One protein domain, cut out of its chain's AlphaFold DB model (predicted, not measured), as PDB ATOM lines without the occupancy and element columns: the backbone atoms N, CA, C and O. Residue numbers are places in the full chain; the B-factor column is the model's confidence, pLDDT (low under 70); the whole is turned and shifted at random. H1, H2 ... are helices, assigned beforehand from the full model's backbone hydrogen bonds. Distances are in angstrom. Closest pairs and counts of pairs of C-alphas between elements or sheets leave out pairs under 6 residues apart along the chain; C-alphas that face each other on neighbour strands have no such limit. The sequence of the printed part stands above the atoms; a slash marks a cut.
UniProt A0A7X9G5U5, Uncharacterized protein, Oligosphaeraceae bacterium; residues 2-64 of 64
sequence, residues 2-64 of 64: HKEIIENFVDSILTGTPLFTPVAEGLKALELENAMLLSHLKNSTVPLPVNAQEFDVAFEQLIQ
ATOM      1  N   HIS A   2      52.900 -53.684   8.216       90.94
ATOM      2  CA  HIS A   2      51.592 -53.736   7.512       90.94
ATOM      3  C   HIS A   2      51.445 -54.916   6.542       90.94
ATOM      4  O   HIS A   2      50.399 -55.553   6.509       90.94
ATOM      5  N   LYS A   3      52.505 -55.234   5.788       96.19
ATOM      6  CA  LYS A   3      52.525 -56.375   4.862       96.19
ATOM      7  C   LYS A   3      52.167 -57.692   5.566       96.19
ATOM      8  O   LYS A   3      51.276 -58.391   5.113       96.19
ATOM      9  N   GLU A   4      52.818 -57.978   6.690       95.12
ATOM     10  CA  GLU A   4      52.638 -59.234   7.434       95.12
ATOM     11  C   GLU A   4      51.233 -59.355   8.041       95.12
ATOM     12  O   GLU A   4      50.673 -60.444   8.073       95.12
ATOM     13  N   ILE A   5      50.636 -58.240   8.482       93.69
ATOM     14  CA  ILE A   5      49.244 -58.216   8.960       93.69
ATOM     15  C   ILE A   5      48.276 -58.521   7.810       93.69
ATOM     16  O   ILE A   5      47.333 -59.288   7.989       93.69
ATOM     17  N   ILE A   6      48.513 -57.951   6.625       95.44
ATOM     18  CA  ILE A   6      47.679 -58.197   5.440       95.44
ATOM     19  C   ILE A   6      47.818 -59.652   4.973       95.44
ATOM     20  O   ILE A   6      46.813 -60.291   4.678       95.44
ATOM     21  N   GLU A   7      49.037 -60.192   4.941       96.94
ATOM     22  CA  GLU A   7      49.291 -61.600   4.606       96.94
ATOM     23  C   GLU A   7      48.599 -62.538   5.604       96.94
ATOM     24  O   GLU A   7      47.848 -63.417   5.192       96.94
ATOM     25  N   ASN A   8      48.724 -62.284   6.909       96.50
ATOM     26  CA  ASN A   8      48.035 -63.067   7.935       96.50
ATOM     27  C   ASN A   8      46.503 -62.979   7.835       96.50
ATOM     28  O   ASN A   8      45.818 -63.974   8.068       96.50
ATOM     29  N   PHE A   9      45.954 -61.822   7.463       95.25
ATOM     30  CA  PHE A   9      44.521 -61.686   7.212       95.25
ATOM     31  C   PHE A   9      44.064 -62.581   6.050       95.25
ATOM     32  O   PHE A   9      43.063 -63.290   6.175       95.25
ATOM     33  N   VAL A  10      44.822 -62.606   4.948       97.19
ATOM     34  CA  VAL A  10      44.566 -63.508   3.814       97.19
ATOM     35  C   VAL A  10      44.682 -64.973   4.247       97.19
ATOM     36  O   VAL A  10      43.784 -65.765   3.958       97.19
ATOM     37  N   ASP A  11      45.724 -65.333   4.994       97.81
ATOM     38  CA  ASP A  11      45.928 -66.699   5.489       97.81
ATOM     39  C   ASP A  11      44.804 -67.145   6.430       97.81
ATOM     40  O   ASP A  11      44.371 -68.299   6.373       97.81
ATOM     41  N   SER A  12      44.281 -66.245   7.264       97.00
ATOM     42  CA  SER A  12      43.143 -66.523   8.142       97.00
ATOM     43  C   SER A  12      41.888 -66.892   7.350       97.00
ATOM     44  O   SER A  12      41.194 -67.843   7.704       97.00
ATOM     45  N   ILE A  13      41.645 -66.214   6.225       96.75
ATOM     46  CA  ILE A  13      40.523 -66.512   5.324       96.75
ATOM     47  C   ILE A  13      40.733 -67.846   4.603       96.75
ATOM     48  O   ILE A  13      39.811 -68.655   4.519       96.75
ATOM     49  N   LEU A  14      41.930 -68.075   4.058       98.31
ATOM     50  CA  LEU A  14      42.200 -69.235   3.203       98.31
ATOM     51  C   LEU A  14      42.393 -70.534   3.990       98.31
ATOM     52  O   LEU A  14      42.040 -71.604   3.500       98.31
ATOM     53  N   THR A  15      42.981 -70.450   5.181       97.81
ATOM     54  CA  THR A  15      43.450 -71.624   5.939       97.81
ATOM     55  C   THR A  15      42.929 -71.689   7.371       97.81
ATOM     56  O   THR A  15      43.153 -72.688   8.050       97.81
ATOM     57  N   GLY A  16      42.232 -70.655   7.851       95.75
ATOM     58  CA  GLY A  16      41.770 -70.587   9.239       95.75
ATOM     59  C   GLY A  16      42.883 -70.294  10.250       95.75
ATOM     60  O   GLY A  16      42.685 -70.494  11.448       95.75
ATOM     61  N   THR A  17      44.054 -69.833   9.795       97.19
ATOM     62  CA  THR A  17      45.152 -69.416  10.681       97.19
ATOM     63  C   THR A  17      44.682 -68.292  11.624       97.19
ATOM     64  O   THR A  17      43.963 -67.390  11.181       97.19
ATOM     65  N   PRO A  18      45.053 -68.300  12.923       95.75
ATOM     66  CA  PRO A  18      44.683 -67.229  13.846       95.75
ATOM     67  C   PRO A  18      45.184 -65.853  13.392       95.75
ATOM     68  O   PRO A  18      46.316 -65.714  12.920       95.75
ATOM     69  N   LEU A  19      44.346 -64.830  13.574       94.94
ATOM     70  CA  LEU A  19      44.724 -63.447  13.297       94.94
ATOM     71  C   LEU A  19      45.758 -62.952  14.314       94.94
ATOM     72  O   LEU A  19      45.583 -63.139  15.517       94.94
ATOM     73  N   PHE A  20      46.784 -62.248  13.838       92.44
ATOM     74  CA  PHE A  20      47.739 -61.527  14.685       92.44
ATOM     75  C   PHE A  20      47.073 -60.382  15.440       92.44
ATOM     76  O   PHE A  20      47.453 -60.082  16.565       92.44
ATOM     77  N   THR A  21      46.082 -59.749  14.811       87.62
ATOM     78  CA  THR A  21      45.343 -58.614  15.366       87.62
ATOM     79  C   THR A  21      43.841 -58.901  15.316       87.62
ATOM     80  O   THR A  21      43.164 -58.500  14.362       87.62
ATOM     81  N   PRO A  22      43.292 -59.641  16.295       89.50
ATOM     82  CA  PRO A  22      41.858 -59.894  16.372       89.50
ATOM     83  C   PRO A  22      41.056 -58.594  16.527       89.50
ATOM     84  O   PRO A  22      41.446 -57.688  17.263       89.50
ATOM     85  N   VAL A  23      39.875 -58.523  15.903       84.31
ATOM     86  CA  VAL A  23      39.004 -57.326  15.932       84.31
ATOM     87  C   VAL A  23      38.650 -56.891  17.357       84.31
ATOM     88  O   VAL A  23      38.600 -55.698  17.637       84.31
ATOM     89  N   ALA A  24      38.453 -57.842  18.275       88.19
ATOM     90  CA  ALA A  24      38.143 -57.542  19.671       88.19
ATOM     91  C   ALA A  24      39.228 -56.693  20.361       88.19
ATOM     92  O   ALA A  24      38.915 -55.904  21.251       88.19
ATOM     93  N   GLU A  25      40.492 -56.828  19.953       85.88
ATOM     94  CA  GLU A  25      41.577 -55.973  20.441       85.88
ATOM     95  C   GLU A  25      41.553 -54.601  19.759       85.88
ATOM     96  O   GLU A  25      41.693 -53.584  20.437       85.88
ATOM     97  N   GLY A  26      41.276 -54.559  18.451       86.06
ATOM     98  CA  GLY A  26      41.113 -53.312  17.695       86.06
ATOM     99  C   GLY A  26      39.985 -52.419  18.223       86.06
ATOM    100  O   GLY A  26      40.141 -51.204  18.280       86.06
ATOM    101  N   LEU A  27      38.884 -53.008  18.703       90.25
ATOM    102  CA  LEU A  27      37.779 -52.261  19.318       90.25
ATOM    103  C   LEU A  27      38.212 -51.460  20.554       90.25
ATOM    104  O   LEU A  27      37.691 -50.372  20.779       90.25
ATOM    105  N   LYS A  28      39.187 -51.948  21.331       90.12
ATOM    106  CA  LYS A  28      39.712 -51.217  22.498       90.12
ATOM    107  C   LYS A  28      40.528 -49.993  22.087       90.12
ATOM    108  O   LYS A  28      40.479 -48.972  22.766       90.12
ATOM    109  N   ALA A  29      41.273 -50.095  20.985       90.69
ATOM    110  CA  ALA A  29      41.996 -48.956  20.426       90.69
ATOM    111  C   ALA A  29      41.016 -47.890  19.912       90.69
ATOM    112  O   ALA A  29      41.163 -46.722  20.255       90.69
ATOM    113  N   LEU A  30      39.962 -48.311  19.203       92.81
ATOM    114  CA  LEU A  30      38.895 -47.414  18.749       92.81
ATOM    115  C   LEU A  30      38.171 -46.732  19.918       92.81
ATOM    116  O   LEU A  30      37.894 -45.539  19.858       92.81
ATOM    117  N   GLU A  31      37.898 -47.449  21.011       94.62
ATOM    118  CA  GLU A  31      37.301 -46.847  22.209       94.62
ATOM    119  C   GLU A  31      38.209 -45.773  22.826       94.62
ATOM    120  O   GLU A  31      37.736 -44.696  23.194       94.62
ATOM    121  N   LEU A  32      39.517 -46.031  22.903       95.31
ATOM    122  CA  LEU A  32      40.483 -45.045  23.381       95.31
ATOM    123  C   LEU A  32      40.535 -43.814  22.462       95.31
ATOM    124  O   LEU A  32      40.558 -42.687  22.953       95.31
ATOM    125  N   GLU A  33      40.523 -44.007  21.143       95.88
ATOM    126  CA  GLU A  33      40.467 -42.921  20.154       95.88
ATOM    127  C   GLU A  33      39.196 -42.075  20.310       95.88
ATOM    128  O   GLU A  33      39.281 -40.845  20.393       95.88
ATOM    129  N   ASN A  34      38.037 -42.719  20.470       97.25
ATOM    130  CA  ASN A  34      36.768 -42.043  20.741       97.25
ATOM    131  C   ASN A  34      36.815 -41.248  22.055       97.25
ATOM    132  O   ASN A  34      36.334 -40.114  22.110       97.25
ATOM    133  N   ALA A  35      37.438 -41.799  23.103       97.50
ATOM    134  CA  ALA A  35      37.614 -41.118  24.385       97.50
ATOM    135  C   ALA A  35      38.477 -39.859  24.251       97.50
ATOM    136  O   ALA A  35      38.142 -38.815  24.815       97.50
ATOM    137  N   MET A  36      39.581 -39.949  23.503       97.62
ATOM    138  CA  MET A  36      40.482 -38.822  23.252       97.62
ATOM    139  C   MET A  36      39.772 -37.708  22.483       97.62
ATOM    140  O   MET A  36      39.863 -36.542  22.874       97.62
ATOM    141  N   LEU A  37      39.016 -38.056  21.437       97.75
ATOM    142  CA  LEU A  37      38.240 -37.083  20.671       97.75
ATOM    143  C   LEU A  37      37.157 -36.427  21.536       97.75
ATOM    144  O   LEU A  37      37.078 -35.202  21.591       97.75
ATOM    145  N   LEU A  38      36.369 -37.213  22.274       98.12
ATOM    146  CA  LEU A  38      35.329 -36.680  23.158       98.12
ATOM    147  C   LEU A  38      35.914 -35.788  24.262       98.12
ATOM    148  O   LEU A  38      35.343 -34.750  24.595       98.12
ATOM    149  N   SER A  39      37.073 -36.160  24.809       98.31
ATOM    150  CA  SER A  39      37.786 -35.357  25.804       98.31
ATOM    151  C   SER A  39      38.189 -33.995  25.246       98.31
ATOM    152  O   SER A  39      37.977 -32.978  25.913       98.31
ATOM    153  N   HIS A  40      38.696 -33.966  24.011       97.81
ATOM    154  CA  HIS A  40      39.022 -32.730  23.311       97.81
ATOM    155  C   HIS A  40      37.779 -31.854  23.099       97.81
ATOM    156  O   HIS A  40      37.791 -30.686  23.482       97.81
ATOM    157  N   LEU A  41      36.689 -32.425  22.575       97.12
ATOM    158  CA  LEU A  41      35.447 -31.692  22.296       97.12
ATOM    159  C   LEU A  41      34.803 -31.112  23.564       97.12
ATOM    160  O   LEU A  41      34.266 -30.007  23.539       97.12
ATOM    161  N   LYS A  42      34.885 -31.827  24.690       96.12
ATOM    162  CA  LYS A  42      34.339 -31.377  25.981       96.12
ATOM    163  C   LYS A  42      35.298 -30.508  26.793       96.12
ATOM    164  O   LYS A  42      34.897 -29.999  27.837       96.12
ATOM    165  N   ASN A  43      36.563 -30.401  26.379       97.31
ATOM    166  CA  ASN A  43      37.650 -29.825  27.174       97.31
ATOM    167  C   ASN A  43      37.668 -30.361  28.626       97.31
ATOM    168  O   ASN A  43      37.767 -29.612  29.598       97.31
ATOM    169  N   SER A  44      37.484 -31.675  28.778       96.94
ATOM    170  CA  SER A  44      37.363 -32.339  30.082       96.94
ATOM    171  C   SER A  44      37.846 -33.785  30.004       96.94
ATOM    172  O   SER A  44      37.849 -34.385  28.930       96.94
ATOM    173  N   THR A  45      38.249 -34.372  31.131       96.94
ATOM    174  CA  THR A  45      38.615 -35.795  31.195       96.94
ATOM    175  C   THR A  45      37.393 -36.686  30.966       96.94
ATOM    176  O   THR A  45      36.347 -36.453  31.572       96.94
ATOM    177  N   VAL A  46      37.543 -37.741  30.161       96.75
ATOM    178  CA  VAL A  46      36.495 -38.741  29.893       96.75
ATOM    179  C   VAL A  46      36.894 -40.079  30.530       96.75
ATOM    180  O   VAL A  46      38.013 -40.538  30.292       96.75
ATOM    181  N   PRO A  47      36.036 -40.703  31.358       94.31
ATOM    182  CA  PRO A  47      36.308 -42.025  31.915       94.31
ATOM    183  C   PRO A  47      36.126 -43.123  30.858       94.31
ATOM    184  O   PRO A  47      35.321 -42.984  29.942       94.31
ATOM    185  N   LEU A  48      36.856 -44.229  31.024       93.75
ATOM    186  CA  LEU A  48      36.669 -45.452  30.241       93.75
ATOM    187  C   LEU A  48      35.853 -46.481  31.044       93.75
ATOM    188  O   LEU A  48      36.064 -46.581  32.259       93.75
ATOM    189  N   PRO A  49      34.977 -47.281  30.403       93.38
ATOM    190  CA  PRO A  49      34.633 -47.261  28.973       93.38
ATOM    191  C   PRO A  49      33.852 -46.003  28.563       93.38
ATOM    192  O   PRO A  49      33.182 -45.384  29.393       93.38
ATOM    193  N   VAL A  50      33.953 -45.615  27.291       94.94
ATOM    194  CA  VAL A  50      33.311 -44.389  26.777       94.94
ATOM    195  C   VAL A  50      31.794 -44.563  26.749       94.94
ATOM    196  O   VAL A  50      31.279 -45.615  26.372       94.94
ATOM    197  N   ASN A  51      31.051 -43.509  27.088       95.94
ATOM    198  CA  ASN A  51      29.616 -43.476  26.823       95.94
ATOM    199  C   ASN A  51      29.374 -43.317  25.311       95.94
ATOM    200  O   ASN A  51      29.546 -42.228  24.764       95.94
ATOM    201  N   ALA A  52      28.969 -44.404  24.648       94.19
ATOM    202  CA  ALA A  52      28.763 -44.432  23.200       94.19
ATOM    203  C   ALA A  52      27.735 -43.396  22.717       94.19
ATOM    204  O   ALA A  52      28.007 -42.675  21.766       94.19
ATOM    205  N   GLN A  53      26.607 -43.244  23.419       97.25
ATOM    206  CA  GLN A  53      25.581 -42.263  23.048       97.25
ATOM    207  C   GLN A  53      26.104 -40.826  23.118       97.25
ATOM    208  O   GLN A  53      25.774 -39.996  22.277       97.25
ATOM    209  N   GLU A  54      26.898 -40.523  24.143       96.56
ATOM    210  CA  GLU A  54      27.497 -39.201  24.293       96.56
ATOM    211  C   GLU A  54      28.505 -38.915  23.175       96.56
ATOM    212  O   GLU A  54      28.517 -37.812  22.625       96.56
ATOM    213  N   PHE A  55      29.319 -39.912  22.821       97.38
ATOM    214  CA  PHE A  55      30.239 -39.813  21.695       97.38
ATOM    215  C   PHE A  55      29.496 -39.593  20.373       97.38
ATOM    216  O   PHE A  55      29.847 -38.663  19.653       97.38
ATOM    217  N   ASP A  56      28.458 -40.383  20.084       97.12
ATOM    218  CA  ASP A  56      27.699 -40.301  18.828       97.12
ATOM    219  C   ASP A  56      27.121 -38.895  18.616       97.12
ATOM    220  O   ASP A  56      27.304 -38.298  17.557       97.12
ATOM    221  N   VAL A  57      26.517 -38.307  19.657       97.81
ATOM    222  CA  VAL A  57      25.978 -36.937  19.603       97.81
ATOM    223  C   VAL A  57      27.077 -35.904  19.343       97.81
ATOM    224  O   VAL A  57      26.899 -35.005  18.520       97.81
ATOM    225  N   ALA A  58      28.211 -36.004  20.041       96.94
ATOM    226  CA  ALA A  58      29.324 -35.074  19.859       96.94
ATOM    227  C   ALA A  58      29.963 -35.208  18.466       96.94
ATOM    228  O   ALA A  58      30.358 -34.209  17.866       96.94
ATOM    229  N   PHE A  59      30.046 -36.431  17.940       97.12
ATOM    230  CA  PHE A  59      30.595 -36.714  16.621       97.12
ATOM    231  C   PHE A  59      29.685 -36.203  15.502       97.12
ATOM    232  O   PHE A  59      30.174 -35.551  14.584       97.12
ATOM    233  N   GLU A  60      28.369 -36.415  15.601       97.25
ATOM    234  CA  GLU A  60      27.401 -35.860  14.650       97.25
ATOM    235  C   GLU A  60      27.496 -34.333  14.570       97.25
ATOM    236  O   GLU A  60      27.484 -33.783  13.474       97.25
ATOM    237  N   GLN A  61      27.655 -33.650  15.708       96.81
ATOM    238  CA  GLN A  61      27.843 -32.195  15.749       96.81
ATOM    239  C   GLN A  61      29.166 -31.739  15.119       96.81
ATOM    240  O   GLN A  61      29.220 -30.647  14.562       96.81
ATOM    241  N   LEU A  62      30.226 -32.547  15.216       96.62
ATOM    242  CA  LEU A  62      31.542 -32.233  14.655       96.62
ATOM    243  C   LEU A  62      31.565 -32.300  13.119       96.62
ATOM    244  O   LEU A  62      32.332 -31.567  12.499       96.62
ATOM    245  N   ILE A  63      30.782 -33.199  12.515       96.25
ATOM    246  CA  ILE A  63      30.798 -33.452  11.062       96.25
ATOM    247  C   ILE A  63      29.748 -32.655  10.265       96.25
ATOM    248  O   ILE A  63      29.683 -32.828   9.046       96.25
ATOM    249  N   GLN A  64      28.926 -31.830  10.924       77.44
ATOM    250  CA  GLN A  64      27.989 -30.898  10.268       77.44
ATOM    251  C   GLN A  64      28.686 -29.611   9.822       77.44
ATOM    252  O   GLN A  64      28.316 -29.105   8.738       77.44
TER     253      GLN A  64
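AT A GLANCE: This is residues 2 to 64 of the 64 residues of an uncharacterized protein of Oligosphaeraceae bacterium (UniProt A0A7X9G5U5). A long helix, H2, forms the middle of an elongated model; H3 crosses its last part, and H1 sits off its other end, touching no helix. After H2 the link of residues 43 to 51 folds back to reach H3. The printed part has 63 residues with three named helices, H1, H2 and H3 in chain order, and no named strand; the class is all helix. It is only just extended, close to loose, with a radius of gyration of the C-alphas of 16.3 A and spans of 46 by 26 by 19 A.

HOW THE PARTS SIT: H2, residues 23 to 42, touches H3, residues 52 to 62, with residues 34 to 41 alone. Their closest C-alphas, those of Leu 38 and Phe 55, are 6.2 A apart. They run the same way at a steep tilt of 57 degrees. H1, residues 2 to 15, is apart from both. Every O i to N i+4 pair is within hydrogen-bond range in H1 and H3, and 14 of 16 in H2.

IN THESE COORDINATES: H2 is 28.2 A long, H1 19.7 A and H3 15.2 A, first to last C-alpha. H1 begins at C-alpha 2 (51.592, -53.736, 7.512); H3 ends at C-alpha 62 (31.542, -32.233, 14.655).

THE WHOLE: The farthest C-alphas, of Thr 15 and Asn 43, are 47.2 A apart. Both links are short, the printed part has no cut, and no printed residue is under 70 in pLDDT.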